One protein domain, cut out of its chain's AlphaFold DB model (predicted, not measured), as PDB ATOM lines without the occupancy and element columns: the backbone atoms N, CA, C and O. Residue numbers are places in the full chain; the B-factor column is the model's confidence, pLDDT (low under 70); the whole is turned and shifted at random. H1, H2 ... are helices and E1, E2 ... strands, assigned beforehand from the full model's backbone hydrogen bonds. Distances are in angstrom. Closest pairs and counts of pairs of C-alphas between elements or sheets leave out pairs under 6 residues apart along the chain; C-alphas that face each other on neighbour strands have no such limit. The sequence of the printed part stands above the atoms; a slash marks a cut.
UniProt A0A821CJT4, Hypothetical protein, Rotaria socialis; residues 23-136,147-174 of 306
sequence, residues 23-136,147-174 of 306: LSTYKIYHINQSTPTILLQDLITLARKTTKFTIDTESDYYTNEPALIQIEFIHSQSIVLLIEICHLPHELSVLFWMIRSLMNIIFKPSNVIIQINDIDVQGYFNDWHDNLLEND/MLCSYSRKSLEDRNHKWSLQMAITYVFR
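What this domain is: This is residues 23 to 136 and 147 to 174 of the 306 residues of the protein "Hypothetical protein" of Rotaria socialis (UniProt A0A821CJT4). A strongly twisted wall of five strands has two helices, H1 and H5, over one and the same face, with H2 side by side with H1 and only grazing the sheet. H3 leads away from the edge strand E5, and residues 131 to 136, of which 131 to 133 belong to H3, stick out; H4 lies beyond H5, far from the sheet. The printed part has 142 residues with five named helices and five named strands, in the order E1 H1 E2 E3 E4 H2 E5 H3 H4 H5. The sheet is mixed, in the order E1 E4 E3 E2 E5, and the class is mixed, helices and strands. The whole is compact, with a radius of gyration of the C-alphas of 15.3 A, and spans 44 by 39 by 34 A.

How they stand to each other: E1, residues 27 to 31, is an edge strand and the parallel neighbour of E4, residues 79 to 84, with N 29 and O 80 at 2.9 A. H1, residues 37 to 47, is on the sheet at a height of 10.1 A, over E1 and E4, and its line stands at 57 degrees to E1 on the local plane, only just slantwise to the strands. E2, residues 52 to 59, and E3, residues 66 to 73, form an antiparallel hairpin, with N 56 and O 70 at 2.9 A. E3 and E4 form a second hairpin, with N 71 and O 81 at 2.9 A; E2, E3 and E4 are a meander, each strand the antiparallel neighbour of the one before. H2, residues 94 to 106, only grazes the sheet with its residues 99 to 106. It touches H1 at a shallow tilt of 10 degrees, the same way, with the closest C-alphas, those of Ile 44 and Leu 102, 5.2 A apart. E5, residues 112 to 115, is the other edge strand and the parallel neighbour of E2, with N 53 and O 112 at 2.9 A. E1, H1, E2 and E4, H2, E5 are split strand-helix-strand units, two strands running the same way with other strands between them in the sheet, and both crossovers are right-handed. H3, residues 121 to 133, only grazes the sheet with its residues 121 to 122 and touches no helix; its closest C-alpha to E5 is that of Gln 122, 6.8 A from that of Ile 113. H5, residues 165 to 173, is on the same face as H1 at a height of 9.9 A, over E3 and only just over E2, with 3 C-alphas falling on E2. It runs across the strands, at 83 degrees to E3 on the local plane. H4, residues 150 to 157, is not on the sheet and only just touches H5, with 3 pairs of C-alphas within 8 A, the closest being those of Ser 152 and Tyr 171 at 6.3 A; the two are about perpendicular at 76 degrees. In H1, H2, H3, H4 and H5 every O i to N i+4 pair is within hydrogen-bond range.

Where its parts are: E1, residues 27 to 31, begins with C-alpha 27 at (40.554, 28.487, 12.960). H1, residues 37 to 47, is 15.0 A long; E2, residues 52 to 59, is 23.8 A, E3, residues 66 to 73, is 20.6 A, and E4, residues 79 to 84, is 16.2 A. H2, residues 94 to 106, is 18.6 A long and begins with C-alpha 94 at (51.312, 44.878, -1.375). E5 holds residues 112 to 115, and H3, residues 121 to 133, is 18.7 A long. H4 holds residues 150 to 157, and H5, residues 165 to 173, ends with C-alpha 173 at (38.185, 49.171, -1.078).

The domain as a whole: The two C-alphas farthest apart, those of Leu 23 and Met 147, are 45.4 A apart. Residues 137 to 146 are not printed, and C-alphas 136 and 147 stand 16.7 A apart across that cut, in the link from H3 to H4. Of the links that are printed whole, none is long. The mean pLDDT of the printed part is 76.5; residue 23, residue 66, residues 115 to 136 and residues 147 to 174 are under 70.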
ATOM      1  N   LEU A  23      30.650  21.711  16.744       66.94
ATOM      2  CA  LEU A  23      30.823  20.561  15.847       66.94
ATOM      3  C   LEU A  23      32.152  20.614  15.081       66.94
ATOM      4  O   LEU A  23      32.615  19.595  14.577       66.94
ATOM      5  N   SER A  24      32.762  21.794  15.005       70.06
ATOM      6  CA  SER A  24      34.007  22.051  14.296       70.06
ATOM      7  C   SER A  24      34.969  22.863  15.161       70.06
ATOM      8  O   SER A  24      34.593  23.786  15.886       70.06
ATOM      9  N   THR A  25      36.254  22.525  15.077       83.12
ATOM     10  CA  THR A  25      37.325  23.403  15.552       83.12
ATOM     11  C   THR A  25      37.517  24.505  14.519       83.12
ATOM     12  O   THR A  25      38.062  24.254  13.438       83.12
ATOM     13  N   TYR A  26      37.057  25.708  14.839       86.19
ATOM     14  CA  TYR A  26      37.265  26.878  13.997       86.19
ATOM     15  C   TYR A  26      38.707  27.363  14.119       86.19
ATOM     16  O   TYR A  26      39.243  27.475  15.223       86.19
ATOM     17  N   LYS A  27      39.330  27.679  12.983       94.06
ATOM     18  CA  LYS A  27      40.554  28.487  12.960       94.06
ATOM     19  C   LYS A  27      40.168  29.929  12.667       94.06
ATOM     20  O   LYS A  27      39.534  30.196  11.651       94.06
ATOM     21  N   ILE A  28      40.540  30.828  13.567       95.12
ATOM     22  CA  ILE A  28      40.220  32.252  13.468       95.12
ATOM     23  C   ILE A  28      41.484  32.997  13.044       95.12
ATOM     24  O   ILE A  28      42.538  32.823  13.658       95.12
ATOM     25  N   TYR A  29      41.374  33.823  12.008       97.19
ATOM     26  CA  TYR A  29      42.450  34.685  11.531       97.19
ATOM     27  C   TYR A  29      42.015  36.144  11.573       97.19
ATOM     28  O   TYR A  29      41.015  36.518  10.964       97.19
ATOM     29  N   HIS A  30      42.802  36.971  12.256       96.38
ATOM     30  CA  HIS A  30      42.627  38.420  12.260       96.38
ATOM     31  C   HIS A  30      43.407  39.034  11.095       96.38
ATOM     32  O   HIS A  30      44.619  38.829  10.972       96.38
ATOM     33  N   ILE A  31      42.703  39.766  10.235       96.38
ATOM     34  CA  ILE A  31      43.251  40.416   9.047       96.38
ATOM     35  C   ILE A  31      43.281  41.928   9.270       96.38
ATOM     36  O   ILE A  31      42.240  42.563   9.433       96.38
ATOM     37  N   ASN A  32      44.485  42.492   9.267       94.31
ATOM     38  CA  ASN A  32      44.772  43.909   9.457       94.31
ATOM     39  C   ASN A  32      46.138  44.269   8.831       94.31
ATOM     40  O   ASN A  32      46.737  43.494   8.084       94.31
ATOM     41  N   GLN A  33      46.646  45.464   9.122       95.12
ATOM     42  CA  GLN A  33      47.899  45.991   8.577       95.12
ATOM     43  C   GLN A  33      49.167  45.216   8.968       95.12
ATOM     44  O   GLN A  33      50.195  45.398   8.317       95.12
ATOM     45  N   SER A  34      49.132  44.385  10.015       96.25
ATOM     46  CA  SER A  34      50.281  43.577  10.451       96.25
ATOM     47  C   SER A  34      50.183  42.112  10.027       96.25
ATOM     48  O   SER A  34      51.069  41.318  10.353       96.25
ATOM     49  N   THR A  35      49.141  41.738   9.278       96.94
ATOM     50  CA  THR A  35      48.968  40.371   8.788       96.94
ATOM     51  C   THR A  35      50.152  39.952   7.906       96.94
ATOM     52  O   THR A  35      50.478  40.646   6.941       96.94
ATOM     53  N   PRO A  36      50.796  38.804   8.181       98.06
ATOM     54  CA  PRO A  36      51.867  38.298   7.333       98.06
ATOM     55  C   PRO A  36      51.379  37.995   5.913       98.06
ATOM     56  O   PRO A  36      50.331  37.378   5.718       98.06
ATOM     57  N   THR A  37      52.177  38.349   4.906       97.38
ATOM     58  CA  THR A  37      51.843  38.084   3.497       97.38
ATOM     59  C   THR A  37      51.704  36.589   3.206       97.38
ATOM     60  O   THR A  37      50.795  36.202   2.478       97.38
ATOM     61  N   ILE A  38      52.535  35.739   3.818       97.81
ATOM     62  CA  ILE A  38      52.446  34.277   3.670       97.81
ATOM     63  C   ILE A  38      51.073  33.739   4.097       97.81
ATOM     64  O   ILE A  38      50.458  32.967   3.368       97.81
ATOM     65  N   LEU A  39      50.526  34.248   5.207       97.38
ATOM     66  CA  LEU A  39      49.198  33.866   5.678       97.38
ATOM     67  C   LEU A  39      48.120  34.264   4.662       97.38
ATOM     68  O   LEU A  39      47.224  33.477   4.375       97.38
ATOM     69  N   LEU A  40      48.207  35.460   4.072       97.62
ATOM     70  CA  LEU A  40      47.260  35.866   3.029       97.62
ATOM     71  C   LEU A  40      47.368  35.001   1.766       97.62
ATOM     72  O   LEU A  40      46.341  34.735   1.148       97.62
ATOM     73  N   GLN A  41      48.560  34.533   1.380       97.75
ATOM     74  CA  GLN A  41      48.710  33.598   0.252       97.75
ATOM     75  C   GLN A  41      48.014  32.263   0.529       97.75
ATOM     76  O   GLN A  41      47.312  31.740  -0.345       97.75
ATOM     77  N   ASP A  42      48.158  31.744   1.747       97.06
ATOM     78  CA  ASP A  42      47.488  30.517   2.179       97.06
ATOM     79  C   ASP A  42      45.965  30.694   2.172       97.06
ATOM     80  O   ASP A  42      45.240  29.867   1.614       97.06
ATOM     81  N   LEU A  43      45.475  31.815   2.709       96.94
ATOM     82  CA  LEU A  43      44.051  32.152   2.720       96.94
ATOM     83  C   LEU A  43      43.485  32.350   1.311       96.94
ATOM     84  O   LEU A  43      42.388  31.881   1.030       96.94
ATOM     85  N   ILE A  44      44.235  32.975   0.399       97.00
ATOM     86  CA  ILE A  44      43.872  33.103  -1.022       97.00
ATOM     87  C   ILE A  44      43.767  31.723  -1.675       97.00
ATOM     88  O   ILE A  44      42.814  31.439  -2.403       97.00
ATOM     89  N   THR A  45      44.737  30.845  -1.417       96.81
ATOM     90  CA  THR A  45      44.748  29.478  -1.951       96.81
ATOM     91  C   THR A  45      43.567  28.672  -1.429       96.81
ATOM     92  O   THR A  45      42.948  27.923  -2.187       96.81
ATOM     93  N   LEU A  46      43.228  28.844  -0.154       96.31
ATOM     94  CA  LEU A  46      42.059  28.224   0.443       96.31
ATOM     95  C   LEU A  46      40.761  28.796  -0.137       96.31
ATOM     96  O   LEU A  46      39.899  28.022  -0.540       96.31
ATOM     97  N   ALA A  47      40.646  30.119  -0.260       96.12
ATOM     98  CA  ALA A  47      39.455  30.785  -0.785       96.12
ATOM     99  C   ALA A  47      39.134  30.320  -2.209       96.12
ATOM    100  O   ALA A  47      37.974  30.127  -2.545       96.12
ATOM    101  N   ARG A  48      40.156  30.037  -3.030       96.12
ATOM    102  CA  ARG A  48      39.980  29.459  -4.378       96.12
ATOM    103  C   ARG A  48      39.370  28.056  -4.378       96.12
ATOM    104  O   ARG A  48      38.810  27.651  -5.391       96.12
ATOM    105  N   LYS A  49      39.520  27.303  -3.287       96.50
ATOM    106  CA  LYS A  49      38.974  25.946  -3.120       96.50
ATOM    107  C   LYS A  49      37.607  25.952  -2.430       96.50
ATOM    108  O   LYS A  49      36.919  24.934  -2.436       96.50
ATOM    109  N   THR A  50      37.222  27.073  -1.828       96.00
ATOM    110  CA  THR A  50      35.968  27.230  -1.097       96.00
ATOM    111  C   THR A  50      34.922  27.878  -1.995       96.00
ATOM    112  O   THR A  50      35.156  28.922  -2.586       96.00
ATOM    113  N   THR A  51      33.745  27.263  -2.082       95.75
ATOM    114  CA  THR A  51      32.623  27.777  -2.886       95.75
ATOM    115  C   THR A  51      31.476  28.301  -2.037       95.75
ATOM    116  O   THR A  51      30.501  28.794  -2.586       95.75
ATOM    117  N   LYS A  52      31.548  28.172  -0.710       94.94
ATOM    118  CA  LYS A  52      30.467  28.518   0.215       94.94
ATOM    119  C   LYS A  52      31.007  29.361   1.360       94.94
ATOM    120  O   LYS A  52      31.962  28.947   2.016       94.94
ATOM    121  N   PHE A  53      30.374  30.499   1.612       94.50
ATOM    122  CA  PHE A  53      30.809  31.452   2.628       94.50
ATOM    123  C   PHE A  53      29.633  31.938   3.479       94.50
ATOM    124  O   PHE A  53      28.500  31.973   3.001       94.50
ATOM    125  N   THR A  54      29.887  32.333   4.725       92.81
ATOM    126  CA  THR A  54      28.983  33.222   5.477       92.81
ATOM    127  C   THR A  54      29.665  34.562   5.676       92.81
ATOM    128  O   THR A  54      30.894  34.626   5.739       92.81
ATOM    129  N   ILE A  55      28.878  35.635   5.724       91.25
ATOM    130  CA  ILE A  55      29.401  36.981   5.928       91.25
ATOM    131  C   ILE A  55      28.555  37.665   6.988       91.25
ATOM    132  O   ILE A  55      27.333  37.745   6.874       91.25
ATOM    133  N   ASP A  56      29.222  38.184   8.006       88.44
ATOM    134  CA  ASP A  56      28.604  39.008   9.031       88.44
ATOM    135  C   ASP A  56      29.416  40.286   9.236       88.44
ATOM    136  O   ASP A  56      30.590  40.375   8.868       88.44
ATOM    137  N   THR A  57      28.779  41.303   9.799       85.69
ATOM    138  CA  THR A  57      29.439  42.570  10.113       85.69
ATOM    139  C   THR A  57      29.125  42.981  11.528       85.69
ATOM    140  O   THR A  57      27.956  43.060  11.904       85.69
ATOM    141  N   GLU A  58      30.158  43.355  12.270       82.56
ATOM    142  CA  GLU A  58      29.999  43.976  13.576       82.56
ATOM    143  C   GLU A  58      30.285  45.476  13.476       82.56
ATOM    144  O   GLU A  58      31.219  45.927  12.800       82.56
ATOM    145  N   SER A  59      29.445  46.259  14.150       79.88
ATOM    146  CA  SER A  59      29.645  47.698  14.308       79.88
ATOM    147  C   SER A  59      30.370  47.977  15.618       79.88
ATOM    148  O   SER A  59      30.145  47.298  16.622       79.88
ATOM    149  N   ASP A  60      31.238  48.983  15.618       76.81
ATOM    150  CA  ASP A  60      31.843  49.503  16.832       76.81
ATOM    151  C   ASP A  60      30.755  50.082  17.746       76.81
ATOM    152  O   ASP A  60      29.875  50.828  17.315       76.81
ATOM    153  N   TYR A  61      30.826  49.747  19.032       76.25
ATOM    154  CA  TYR A  61      29.794  50.094  20.007       76.25
ATOM    155  C   TYR A  61      29.630  51.608  20.207       76.25
ATOM    156  O   TYR A  61      28.537  52.082  20.519       76.25
ATOM    157  N   TYR A  62      30.715  52.372  20.070       74.38
ATOM    158  CA  TYR A  62      30.728  53.796  20.395       74.38
ATOM    159  C   TYR A  62      30.359  54.667  19.198       74.38
ATOM    160  O   TYR A  62      29.666  55.673  19.354       74.38
ATOM    161  N   THR A  63      30.814  54.283  18.011       74.75
ATOM    162  CA  THR A  63      30.628  55.035  16.766       74.75
ATOM    163  C   THR A  63      29.454  54.517  15.935       74.75
ATOM    164  O   THR A  63      28.904  55.265  15.133       74.75
ATOM    165  N   ASN A  64      29.014  53.271  16.158       71.06
ATOM    166  CA  ASN A  64      28.125  52.511  15.269       71.06
ATOM    167  C   ASN A  64      28.668  52.373  13.834       71.06
ATOM    168  O   ASN A  64      27.907  52.076  12.909       71.06
ATOM    169  N   GLU A  65      29.968  52.589  13.631       72.19
ATOM    170  CA  GLU A  65      30.619  52.392  12.340       72.19
ATOM    171  C   GLU A  65      31.001  50.916  12.161       72.19
ATOM    172  O   GLU A  65      31.275  50.233  13.148       72.19
ATOM    173  N   PRO A  66      31.018  50.379  10.930       69.50
ATOM    174  CA  PRO A  66      31.475  49.021  10.670       69.50
ATOM    175  C   PRO A  66      32.930  48.869  11.110       69.50
ATOM    176  O   PRO A  66      33.825  49.497  10.550       69.50
ATOM    177  N   ALA A  67      33.160  48.023  12.108       82.06
ATOM    178  CA  ALA A  67      34.486  47.819  12.677       82.06
ATOM    179  C   ALA A  67      35.114  46.525  12.171       82.06
ATOM    180  O   ALA A  67      36.323  46.462  11.934       82.06
ATOM    181  N   LEU A  68      34.275  45.504  11.987       88.50
ATOM    182  CA  LEU A  68      34.713  44.150  11.713       88.50
ATOM    183  C   LEU A  68      33.843  43.512  10.634       88.50
ATOM    184  O   LEU A  68      32.617  43.509  10.735       88.50
ATOM    185  N   ILE A  69      34.484  42.937   9.622       89.62
ATOM    186  CA  ILE A  69      33.833  42.002   8.702       89.62
ATOM    187  C   ILE A  69      34.247  40.602   9.122       89.62
ATOM    188  O   ILE A  69      35.438  40.291   9.163       89.62
ATOM    189  N   GLN A  70      33.267  39.763   9.420       93.06
ATOM    190  CA  GLN A  70      33.470  38.352   9.677       93.06
ATOM    191  C   GLN A  70      33.136  37.559   8.415       93.06
ATOM    192  O   GLN A  70      32.037  37.681   7.880       93.06
ATOM    193  N   ILE A  71      34.062  36.725   7.947       94.38
ATOM    194  CA  ILE A  71      33.834  35.832   6.804       94.38
ATOM    195  C   ILE A  71      34.141  34.402   7.221       94.38
ATOM    196  O   ILE A  71      35.285  34.093   7.555       94.38
ATOM    197  N   GLU A  72      33.155  33.512   7.166       94.69
ATOM    198  CA  GLU A  72      33.377  32.084   7.389       94.69
ATOM    199  C   GLU A  72      33.522  31.338   6.067       94.69
ATOM    200  O   GLU A  72      32.722  31.492   5.147       94.69
ATOM    201  N   PHE A  73      34.523  30.472   5.996       95.25
ATOM    202  CA  PHE A  73      34.746  29.541   4.908       95.25
ATOM    203  C   PHE A  73      34.029  28.247   5.271       95.25
ATOM    204  O   PHE A  73      34.434  27.552   6.206       95.25
ATOM    205  N   ILE A  74      32.986  27.895   4.525       91.94
ATOM    206  CA  ILE A  74      32.202  26.693   4.800       91.94
ATOM    207  C   ILE A  74      32.890  25.508   4.116       91.94
ATOM    208  O   ILE A  74      32.685  25.230   2.931       91.94
ATOM    209  N   HIS A  75      33.746  24.817   4.871       86.75
ATOM    210  CA  HIS A  75      34.494  23.642   4.422       86.75
ATOM    211  C   HIS A  75      34.574  22.563   5.520       86.75
ATOM    212  O   HIS A  75      33.971  22.710   6.578       86.75
ATOM    213  N   SER A  76      35.300  21.459   5.286       73.88
ATOM    214  CA  SER A  76      35.506  20.407   6.303       73.88
ATOM    215  C   SER A  76      36.194  20.929   7.572       73.88
ATOM    216  O   SER A  76      35.929  20.437   8.665       73.88
ATOM    217  N   GLN A  77      37.033  21.957   7.430       85.06
ATOM    218  CA  GLN A  77      37.535  22.787   8.519       85.06
ATOM    219  C   GLN A  77      37.036  24.219   8.308       85.06
ATOM    220  O   GLN A  77      37.489  24.893   7.384       85.06
ATOM    221  N   SER A  78      36.110  24.672   9.158       87.38
ATOM    222  CA  SER A  78      35.632  26.056   9.119       87.38
ATOM    223  C   SER A  78      36.754  27.013   9.516       87.38
ATOM    224  O   SER A  78      37.393  26.864  10.564       87.38
ATOM    225  N   ILE A  79      36.981  28.009   8.671       94.81
ATOM    226  CA  ILE A  79      37.904  29.111   8.931       94.81
ATOM    227  C   ILE A  79      37.098  30.392   9.025       94.81
ATOM    228  O   ILE A  79      36.223  30.619   8.198       94.81
ATOM    229  N   VAL A  80      37.396  31.216  10.024       94.88
ATOM    230  CA  VAL A  80      36.762  32.517  10.227       94.88
ATOM    231  C   VAL A  80      37.812  33.598  10.029       94.88
ATOM    232  O   VAL A  80      38.846  33.596  10.698       94.88
ATOM    233  N   LEU A  81      37.553  34.517   9.110       96.25
ATOM    234  CA  LEU A  81      38.338  35.728   8.928       96.25
ATOM    235  C   LEU A  81      37.661  36.866   9.675       96.25
ATOM    236  O   LEU A  81      36.467  37.080   9.493       96.25
ATOM    237  N   LEU A  82      38.430  37.596  10.471       95.12
ATOM    238  CA  LEU A  82      37.999  38.793  11.181       95.12
ATOM    239  C   LEU A  82      38.793  39.974  10.632       95.12
ATOM    240  O   LEU A  82      39.995  40.077  10.869       95.12
ATOM    241  N   ILE A  83      38.140  40.821   9.845       94.38
ATOM    242  CA  ILE A  83      38.796  41.872   9.065       94.38
ATOM    243  C   ILE A  83      38.495  43.221   9.695       94.38
ATOM    244  O   ILE A  83      37.361  43.696   9.644       94.38
ATOM    245  N   GLU A  84      39.519  43.822  10.293       90.44
ATOM    246  CA  GLU A  84      39.409  45.088  11.014       90.44
ATOM    247  C   GLU A  84      39.485  46.256  10.033       90.44
ATOM    248  O   GLU A  84      40.570  46.672   9.625       90.44
ATOM    249  N   ILE A  85      38.328  46.803   9.666       86.62
ATOM    250  CA  ILE A  85      38.190  47.842   8.637       86.62
ATOM    251  C   ILE A  85      39.074  49.062   8.939       86.62
ATOM    252  O   ILE A  85      39.776  49.561   8.059       86.62
ATOM    253  N   CYS A  86      39.096  49.507  10.197       84.62
ATOM    254  CA  CYS A  86      39.854  50.685  10.630       84.62
ATOM    255  C   CYS A  86      41.376  50.467  10.684       84.62
ATOM    256  O   CYS A  86      42.124  51.426  10.860       84.62
ATOM    257  N   HIS A  87      41.842  49.224  10.547       88.75
ATOM    258  CA  HIS A  87      43.255  48.856  10.661       88.75
ATOM    259  C   HIS A  87      43.790  48.217   9.383       88.75
ATOM    260  O   HIS A  87      44.765  47.464   9.429       88.75
ATOM    261  N   LEU A  88      43.163  48.485   8.241       90.06
ATOM    262  CA  LEU A  88      43.644  47.977   6.967       90.06
ATOM    263  C   LEU A  88      44.918  48.695   6.515       90.06
ATOM    264  O   LEU A  88      45.129  49.871   6.821       90.06
ATOM    265  N   PRO A  89      45.800  47.985   5.795       92.25
ATOM    266  CA  PRO A  89      47.031  48.575   5.303       92.25
ATOM    267  C   PRO A  89      46.752  49.649   4.241       92.25
ATOM    268  O   PRO A  89      45.703  49.665   3.600       92.25
ATOM    269  N   HIS A  90      47.732  50.527   4.020       92.75
ATOM    270  CA  HIS A  90      47.645  51.593   3.019       92.75
ATOM    271  C   HIS A  90      47.330  51.044   1.615       92.75
ATOM    272  O   HIS A  90      47.889  50.020   1.220       92.75
ATOM    273  N   GLU A  91      46.520  51.761   0.831       89.81
ATOM    274  CA  GLU A  91      45.996  51.307  -0.473       89.81
ATOM    275  C   GLU A  91      47.073  50.953  -1.513       89.81
ATOM    276  O   GLU A  91      46.889  50.090  -2.365       89.81
ATOM    277  N   LEU A  92      48.242  51.590  -1.414       89.31
ATOM    278  CA  LEU A  92      49.392  51.321  -2.287       89.31
ATOM    279  C   LEU A  92      50.274  50.152  -1.813       89.31
ATOM    280  O   LEU A  92      51.252  49.813  -2.474       89.31
ATOM    281  N   SER A  93      49.981  49.550  -0.659       94.12
ATOM    282  CA  SER A  93      50.791  48.463  -0.105       94.12
ATOM    283  C   SER A  93      50.476  47.122  -0.769       94.12
ATOM    284  O   SER A  93      49.329  46.820  -1.090       94.12
ATOM    285  N   VAL A  94      51.490  46.261  -0.896       95.31
ATOM    286  CA  VAL A  94      51.312  44.878  -1.375       95.31
ATOM    287  C   VAL A  94      50.271  44.132  -0.534       95.31
ATOM    288  O   VAL A  94      49.453  43.394  -1.075       95.31
ATOM    289  N   LEU A  95      50.259  44.367   0.782       95.62
ATOM    290  CA  LEU A  95      49.318  43.726   1.694       95.62
ATOM    291  C   LEU A  95      47.863  44.086   1.364       95.62
ATOM    292  O   LEU A  95      47.018  43.196   1.305       95.62
ATOM    293  N   PHE A  96      47.581  45.360   1.072       95.00
ATOM    294  CA  PHE A  96      46.252  45.803   0.648       95.00
ATOM    295  C   PHE A  96      45.804  45.093  -0.632       95.00
ATOM    296  O   PHE A  96      44.699  44.560  -0.688       95.00
ATOM    297  N   TRP A  97      46.683  44.999  -1.633       93.06
ATOM    298  CA  TRP A  97      46.393  44.289  -2.882       93.06
ATOM    299  C   TRP A  97      46.109  42.800  -2.676       93.06
ATOM    300  O   TRP A  97      45.254  42.234  -3.357       93.06
ATOM    301  N   MET A  98      46.776  42.161  -1.715       96.50
ATOM    302  CA  MET A  98      46.500  40.768  -1.364       96.50
ATOM    303  C   MET A  98      45.150  40.609  -0.666       96.50
ATOM    304  O   MET A  98      44.403  39.695  -1.009       96.50
ATOM    305  N   ILE A  99      44.797  41.512   0.255       94.44
ATOM    306  CA  ILE A  99      43.466  41.528   0.881       94.44
ATOM    307  C   ILE A  99      42.387  41.755  -0.186       94.44
ATOM    308  O   ILE A  99      41.404  41.020  -0.220       94.44
ATOM    309  N   ARG A 100      42.599  42.695  -1.115       90.94
ATOM    310  CA  ARG A 100      41.702  42.929  -2.257       90.94
ATOM    311  C   ARG A 100      41.561  41.681  -3.130       90.94
ATOM    312  O   ARG A 100      40.452  41.288  -3.467       90.94
ATOM    313  N   SER A 101      42.667  41.005  -3.447       93.94
ATOM    314  CA  SER A 101      42.642  39.746  -4.205       93.94
ATOM    315  C   SER A 101      41.853  38.651  -3.481       93.94
ATOM    316  O   SER A 101      41.062  37.949  -4.111       93.94
ATOM    317  N   LEU A 102      42.023  38.535  -2.160       96.12
ATOM    318  CA  LEU A 102      41.263  37.613  -1.322       96.12
ATOM    319  C   LEU A 102      39.758  37.915  -1.380       96.12
ATOM    320  O   LEU A 102      38.978  36.998  -1.632       96.12
ATOM    321  N   MET A 103      39.358  39.183  -1.225       93.75
ATOM    322  CA  MET A 103      37.954  39.598  -1.359       93.75
ATOM    323  C   MET A 103      37.405  39.262  -2.745       93.75
ATOM    324  O   MET A 103      36.379  38.595  -2.846       93.75
ATOM    325  N   ASN A 104      38.124  39.612  -3.814       89.75
ATOM    326  CA  ASN A 104      37.702  39.320  -5.185       89.75
ATOM    327  C   ASN A 104      37.469  37.827  -5.424       89.75
ATOM    328  O   ASN A 104      36.616  37.464  -6.227       89.75
ATOM    329  N   ILE A 105      38.219  36.949  -4.750       94.62
ATOM    330  CA  ILE A 105      38.023  35.500  -4.830       94.62
ATOM    331  C   ILE A 105      36.790  35.060  -4.043       94.62
ATOM    332  O   ILE A 105      36.031  34.249  -4.565       94.62
ATOM    333  N   ILE A 106      36.598  35.563  -2.820       93.56
ATOM    334  CA  ILE A 106      35.468  35.206  -1.945       93.56
ATOM    335  C   ILE A 106      34.143  35.632  -2.572       93.56
ATOM    336  O   ILE A 106      33.194  34.850  -2.600       93.56
ATOM    337  N   PHE A 107      34.091  36.840  -3.123       87.38
ATOM    338  CA  PHE A 107      32.864  37.397  -3.669       87.38
ATOM    339  C   PHE A 107      32.575  36.975  -5.113       87.38
ATOM    340  O   PHE A 107      31.565  37.402  -5.646       87.38
ATOM    341  N   LYS A 108      33.384  36.113  -5.752       89.19
ATOM    342  CA  LYS A 108      33.123  35.668  -7.136       89.19
ATOM    343  C   LYS A 108      31.667  35.214  -7.344       89.19
ATOM    344  O   LYS A 108      31.169  34.457  -6.509       89.19
ATOM    345  N   PRO A 109      31.046  35.512  -8.505       86.75
ATOM    346  CA  PRO A 109      29.657  35.128  -8.797       86.75
ATOM    347  C   PRO A 109      29.373  33.626  -8.674       86.75
ATOM    348  O   PRO A 109      28.257  33.211  -8.375       86.75
ATOM    349  N   SER A 110      30.398  32.798  -8.900       90.25
ATOM    350  CA  SER A 110      30.330  31.337  -8.811       90.25
ATOM    351  C   SER A 110      30.257  30.787  -7.385       90.25
ATOM    352  O   SER A 110      29.989  29.598  -7.207       90.25
ATOM    353  N   ASN A 111      30.569  31.599  -6.377       91.25
ATOM    354  CA  ASN A 111      30.505  31.187  -4.979       91.25
ATOM    355  C   ASN A 111      29.077  31.338  -4.455       91.25
ATOM    356  O   ASN A 111      28.238  31.944  -5.098       91.25
ATOM    357  N   VAL A 112      28.774  30.790  -3.285       91.12
ATOM    358  CA  VAL A 112      27.457  30.869  -2.641       91.12
ATOM    359  C   VAL A 112      27.633  31.492  -1.266       91.12
ATOM    360  O   VAL A 112      28.357  30.953  -0.428       91.12
ATOM    361  N   ILE A 113      26.954  32.606  -1.012       89.75
ATOM    362  CA  ILE A 113      26.989  33.299   0.277       89.75
ATOM    363  C   ILE A 113      25.721  32.914   1.052       89.75
ATOM    364  O   ILE A 113      24.617  33.303   0.692       89.75
ATOM    365  N   ILE A 114      25.871  32.079   2.085       86.44
ATOM    366  CA  ILE A 114      24.765  31.369   2.762       86.44
ATOM    367  C   ILE A 114      24.081  32.215   3.838       86.44
ATOM    368  O   ILE A 114      22.933  31.951   4.190       86.44
ATOM    369  N   GLN A 115      24.747  33.235   4.369       69.12
ATOM    370  CA  GLN A 115      24.178  34.041   5.438       69.12
ATOM    371  C   GLN A 115      24.648  35.478   5.333       69.12
ATOM    372  O   GLN A 115      25.848  35.738   5.341       69.12
ATOM    373  N   ILE A 116      23.657  36.361   5.267       58.69
ATOM    374  CA  ILE A 116      23.703  37.779   5.596       58.69
ATOM    375  C   ILE A 116      22.360  38.013   6.265       58.69
ATOM    376  O   ILE A 116      21.327  37.654   5.700       58.69
ATOM    377  N   ASN A 117      22.352  38.534   7.484       51.44
ATOM    378  CA  ASN A 117      21.103  38.936   8.113       51.44
ATOM    379  C   ASN A 117      20.407  39.965   7.178       51.44
ATOM    380  O   ASN A 117      20.874  41.091   7.028       51.44
ATOM    381  N   ASP A 118      19.337  39.526   6.503       43.50
ATOM    382  CA  ASP A 118      18.340  40.276   5.713       43.50
ATOM    383  C   ASP A 118      18.743  41.042   4.427       43.50
ATOM    384  O   ASP A 118      17.919  41.791   3.900       43.50
ATOM    385  N   ILE A 119      19.939  40.865   3.845       45.94
ATOM    386  CA  ILE A 119      20.307  41.557   2.584       45.94
ATOM    387  C   ILE A 119      20.811  40.563   1.526       45.94
ATOM    388  O   ILE A 119      21.826  39.902   1.723       45.94
ATOM    389  N   ASP A 120      20.125  40.497   0.379       48.69
ATOM    390  CA  ASP A 120      20.510  39.693  -0.795       48.69
ATOM    391  C   ASP A 120      21.724  40.299  -1.526       48.69
ATOM    392  O   ASP A 120      21.593  40.962  -2.547       48.69
ATOM    393  N   VAL A 121      22.927  40.123  -0.978       50.84
ATOM    394  CA  VAL A 121      24.182  40.676  -1.533       50.84
ATOM    395  C   VAL A 121      24.640  39.960  -2.802       50.84
ATOM    396  O   VAL A 121      25.364  40.545  -3.605       50.84
ATOM    397  N   GLN A 122      24.210  38.718  -3.010       47.31
ATOM    398  CA  GLN A 122      24.622  37.913  -4.154       47.31
ATOM    399  C   GLN A 122      24.038  38.462  -5.464       47.31
ATOM    400  O   GLN A 122      24.766  38.576  -6.451       47.31
ATOM    401  N   GLY A 123      22.765  38.880  -5.455       50.09
ATOM    402  CA  GLY A 123      22.154  39.582  -6.587       50.09
ATOM    403  C   GLY A 123      22.896  40.874  -6.949       50.09
ATOM    404  O   GLY A 123      23.213  41.099  -8.113       50.09
ATOM    405  N   TYR A 124      23.263  41.685  -5.951       51.38
ATOM    406  CA  TYR A 124      23.968  42.956  -6.176       51.38
ATOM    407  C   TYR A 124      25.412  42.791  -6.648       51.38
ATOM    408  O   TYR A 124      25.901  43.611  -7.423       51.38
ATOM    409  N   PHE A 125      26.109  41.755  -6.179       48.03
ATOM    410  CA  PHE A 125      27.481  41.505  -6.604       48.03
ATOM    411  C   PHE A 125      27.550  41.058  -8.069       48.03
ATOM    412  O   PHE A 125      28.396  41.554  -8.810       48.03
ATOM    413  N   ASN A 126      26.663  40.152  -8.494       52.00
ATOM    414  CA  ASN A 126      26.638  39.658  -9.873       52.00
ATOM    415  C   ASN A 126      26.360  40.796 -10.864       52.00
ATOM    416  O   ASN A 126      27.104  40.966 -11.826       52.00
ATOM    417  N   ASP A 127      25.376  41.643 -10.557       53.28
ATOM    418  CA  ASP A 127      25.072  42.839 -11.345       53.28
ATOM    419  C   ASP A 127      26.265  43.802 -11.433       53.28
ATOM    420  O   ASP A 127      26.536  44.374 -12.486       53.28
ATOM    421  N   TRP A 128      27.010  43.989 -10.344       55.91
ATOM    422  CA  TRP A 128      28.205  44.835 -10.331       55.91
ATOM    423  C   TRP A 128      29.363  44.253 -11.158       55.91
ATOM    424  O   TRP A 128      29.962  44.971 -11.959       55.91
ATOM    425  N   HIS A 129      29.668  42.965 -10.979       50.81
ATOM    426  CA  HIS A 129      30.773  42.278 -11.651       50.81
ATOM    427  C   HIS A 129      30.632  42.335 -13.179       50.81
ATOM    428  O   HIS A 129      31.606  42.604 -13.886       50.81
ATOM    429  N   ASP A 130      29.414  42.146 -13.682       59.38
ATOM    430  CA  ASP A 130      29.139  42.162 -15.117       59.38
ATOM    431  C   ASP A 130      29.247  43.584 -15.708       59.38
ATOM    432  O   ASP A 130      29.787  43.752 -16.800       59.38
ATOM    433  N   ASN A 131      28.869  44.626 -14.953       53.34
ATOM    434  CA  ASN A 131      29.054  46.029 -15.365       53.34
ATOM    435  C   ASN A 131      30.531  46.490 -15.328       53.34
ATOM    436  O   ASN A 131      30.894  47.460 -15.998       53.34
ATOM    437  N   LEU A 132      31.391  45.836 -14.534       48.88
ATOM    438  CA  LEU A 132      32.819  46.158 -14.434       48.88
ATOM    439  C   LEU A 132      33.601  45.616 -15.641       48.88
ATOM    440  O   LEU A 132      34.411  46.334 -16.224       48.88
ATOM    441  N   LEU A 133      33.325  44.373 -16.055       48.69
ATOM    442  CA  LEU A 133      33.987  43.738 -17.203       48.69
ATOM    443  C   LEU A 133      33.698  44.447 -18.534       48.69
ATOM    444  O   LEU A 133      34.520  44.379 -19.448       48.69
ATOM    445  N   GLU A 134      32.569  45.149 -18.639       51.28
ATOM    446  CA  GLU A 134      32.239  45.961 -19.814       51.28
ATOM    447  C   GLU A 134      32.985  47.308 -19.864       51.28
ATOM    448  O   GLU A 134      33.094  47.885 -20.943       51.28
ATOM    449  N   ASN A 135      33.539  47.799 -18.746       45.78
ATOM    450  CA  ASN A 135      34.149  49.135 -18.651       45.78
ATOM    451  C   ASN A 135      35.667  49.144 -18.379       45.78
ATOM    452  O   ASN A 135      36.262  50.217 -18.349       45.78
ATOM    453  N   ASP A 136      36.306  47.985 -18.184       41.50
ATOM    454  CA  ASP A 136      37.739  47.895 -17.830       41.50
ATOM    455  C   ASP A 136      38.678  47.769 -19.053       41.50
ATOM    456  O   ASP A 136      39.891  47.593 -18.916       41.50
ATOM    457  N   MET A 147      37.438  60.999  -6.243       41.72
ATOM    458  CA  MET A 147      36.553  59.835  -6.149       41.72
ATOM    459  C   MET A 147      36.389  59.307  -4.709       41.72
ATOM    460  O   MET A 147      36.280  58.108  -4.466       41.72
ATOM    461  N   LEU A 148      36.347  60.207  -3.721       39.06
ATOM    462  CA  LEU A 148      35.721  59.879  -2.441       39.06
ATOM    463  C   LEU A 148      34.218  59.786  -2.709       39.06
ATOM    464  O   LEU A 148      33.546  60.804  -2.870       39.06
ATOM    465  N   CYS A 149      33.724  58.552  -2.814       42.91
ATOM    466  CA  CYS A 149      32.325  58.221  -3.056       42.91
ATOM    467  C   CYS A 149      31.392  59.140  -2.244       42.91
ATOM    468  O   CYS A 149      31.535  59.265  -1.029       42.91
ATOM    469  N   SER A 150      30.412  59.781  -2.884       40.09
ATOM    470  CA  SER A 150      29.455  60.684  -2.215       40.09
ATOM    471  C   SER A 150      28.714  60.025  -1.036       40.09
ATOM    472  O   SER A 150      28.242  60.717  -0.131       40.09
ATOM    473  N   TYR A 151      28.673  58.689  -1.004       38.47
ATOM    474  CA  TYR A 151      28.157  57.886   0.102       38.47
ATOM    475  C   TYR A 151      29.037  57.906   1.359       38.47
ATOM    476  O   TYR A 151      28.488  57.947   2.459       38.47
ATOM    477  N   SER A 152      30.372  57.940   1.237       41.16
ATOM    478  CA  SER A 152      31.247  58.041   2.414       41.16
ATOM    479  C   SER A 152      31.118  59.415   3.073       41.16
ATOM    480  O   SER A 152      30.975  59.494   4.292       41.16
ATOM    481  N   ARG A 153      31.020  60.494   2.277       42.34
ATOM    482  CA  ARG A 153      30.751  61.852   2.790       42.34
ATOM    483  C   ARG A 153      29.382  61.977   3.466       42.34
ATOM    484  O   ARG A 153      29.313  62.516   4.562       42.34
ATOM    485  N   LYS A 154      28.310  61.434   2.874       43.97
ATOM    486  CA  LYS A 154      26.963  61.488   3.480       43.97
ATOM    487  C   LYS A 154      26.876  60.769   4.829       43.97
ATOM    488  O   LYS A 154      26.179  61.253   5.712       43.97
ATOM    489  N   SER A 155      27.586  59.653   5.003       44.97
ATOM    490  CA  SER A 155      27.614  58.936   6.290       44.97
ATOM    491  C   SER A 155      28.372  59.683   7.391       44.97
ATOM    492  O   SER A 155      28.001  59.593   8.554       44.97
ATOM    493  N   LEU A 156      29.395  60.463   7.019       42.09
ATOM    494  CA  LEU A 156      30.150  61.306   7.949       42.09
ATOM    495  C   LEU A 156      29.341  62.534   8.399       42.09
ATOM    496  O   LEU A 156      29.556  63.052   9.494       42.09
ATOM    497  N   GLU A 157      28.412  63.005   7.564       48.03
ATOM    498  CA  GLU A 157      27.592  64.192   7.831       48.03
ATOM    499  C   GLU A 157      26.271  63.871   8.563       48.03
ATOM    500  O   GLU A 157      25.811  64.685   9.365       48.03
ATOM    501  N   ASP A 158      25.678  62.688   8.355       53.78
ATOM    502  CA  ASP A 158      24.441  62.252   9.020       53.78
ATOM    503  C   ASP A 158      24.710  61.179  10.089       53.78
ATOM    504  O   ASP A 158      24.822  59.989   9.800       53.78
ATOM    505  N   ARG A 159      24.731  61.600  11.362       45.97
ATOM    506  CA  ARG A 159      24.950  60.721  12.531       45.97
ATOM    507  C   ARG A 159      23.892  59.625  12.714       45.97
ATOM    508  O   ARG A 159      24.095  58.737  13.536       45.97
ATOM    509  N   ASN A 160      22.765  59.689  12.004       49.75
ATOM    510  CA  ASN A 160      21.724  58.660  12.049       49.75
ATOM    511  C   ASN A 160      21.791  57.692  10.857       49.75
ATOM    512  O   ASN A 160      20.956  56.785  10.758       49.75
ATOM    513  N   HIS A 161      22.758  57.862   9.951       53.88
ATOM    514  CA  HIS A 161      22.907  57.004   8.788       53.88
ATOM    515  C   HIS A 161      23.438  55.627   9.201       53.88
ATOM    516  O   HIS A 161      24.565  55.483   9.668       53.88
ATOM    517  N   LYS A 162      22.616  54.587   9.029       52.22
ATOM    518  CA  LYS A 162      23.036  53.206   9.284       52.22
ATOM    519  C   LYS A 162      23.963  52.746   8.168       52.22
ATOM    520  O   LYS A 162      23.548  52.654   7.012       52.22
ATOM    521  N   TRP A 163      25.200  52.433   8.523       52.72
ATOM    522  CA  TRP A 163      26.142  51.831   7.595       52.72
ATOM    523  C   TRP A 163      25.659  50.452   7.132       52.72
ATOM    524  O   TRP A 163      25.093  49.678   7.899       52.72
ATOM    525  N   SER A 164      25.903  50.147   5.858       60.03
ATOM    526  CA  SER A 164      25.676  48.814   5.283       60.03
ATOM    527  C   SER A 164      27.015  48.156   4.964       60.03
ATOM    528  O   SER A 164      27.980  48.871   4.695       60.03
ATOM    529  N   LEU A 165      27.070  46.819   4.925       57.06
ATOM    530  CA  LEU A 165      28.242  46.053   4.465       57.06
ATOM    531  C   LEU A 165      28.806  46.623   3.153       57.06
ATOM    532  O   LEU A 165      30.003  46.809   2.992       57.06
ATOM    533  N   GLN A 166      27.908  47.008   2.256       60.72
ATOM    534  CA  GLN A 166      28.193  47.664   0.988       60.72
ATOM    535  C   GLN A 166      28.935  48.987   1.129       60.72
ATOM    536  O   GLN A 166      29.897  49.222   0.410       60.72
ATOM    537  N   MET A 167      28.555  49.822   2.094       61.44
ATOM    538  CA  MET A 167      29.284  51.055   2.385       61.44
ATOM    539  C   MET A 167      30.624  50.780   3.056       61.44
ATOM    540  O   MET A 167      31.572  51.484   2.748       61.44
ATOM    541  N   ALA A 168      30.726  49.760   3.911       58.94
ATOM    542  CA  ALA A 168      31.996  49.360   4.512       58.94
ATOM    543  C   ALA A 168      32.992  48.889   3.441       58.94
ATOM    544  O   ALA A 168      34.110  49.387   3.372       58.94
ATOM    545  N   ILE A 169      32.545  48.007   2.544       64.56
ATOM    546  CA  ILE A 169      33.318  47.542   1.387       64.56
ATOM    547  C   ILE A 169      33.689  48.729   0.489       64.56
ATOM    548  O   ILE A 169      34.858  48.898   0.155       64.56
ATOM    549  N   THR A 170      32.734  49.614   0.183       64.94
ATOM    550  CA  THR A 170      32.999  50.826  -0.615       64.94
ATOM    551  C   THR A 170      34.016  51.737   0.035       64.94
ATOM    552  O   THR A 170      34.907  52.248  -0.631       64.94
ATOM    553  N   TYR A 171      33.886  51.973   1.332       57.94
ATOM    554  CA  TYR A 171      34.768  52.860   2.067       57.94
ATOM    555  C   TYR A 171      36.198  52.322   2.085       57.94
ATOM    556  O   TYR A 171      37.140  53.058   1.806       57.94
ATOM    557  N   VAL A 172      36.338  51.029   2.358       55.06
ATOM    558  CA  VAL A 172      37.627  50.358   2.485       55.06
ATOM    559  C   VAL A 172      38.321  50.175   1.145       55.06
ATOM    560  O   VAL A 172      39.502  50.479   0.999       55.06
ATOM    561  N   PHE A 173      37.598  49.628   0.176       59.12
ATOM    562  CA  PHE A 173      38.185  49.171  -1.078       59.12
ATOM    563  C   PHE A 173      38.019  50.199  -2.198       59.12
ATOM    564  O   PHE A 173      38.517  49.981  -3.296       59.12
ATOM    565  N   ARG A 174      37.358  51.335  -1.917       53.56
ATOM    566  CA  ARG A 174      36.934  52.347  -2.903       53.56
ATOM    567  C   ARG A 174      36.064  51.766  -4.024       53.56
ATOM    568  O   ARG A 174      35.996  52.325  -5.113       53.56
TER     569      ARG A 174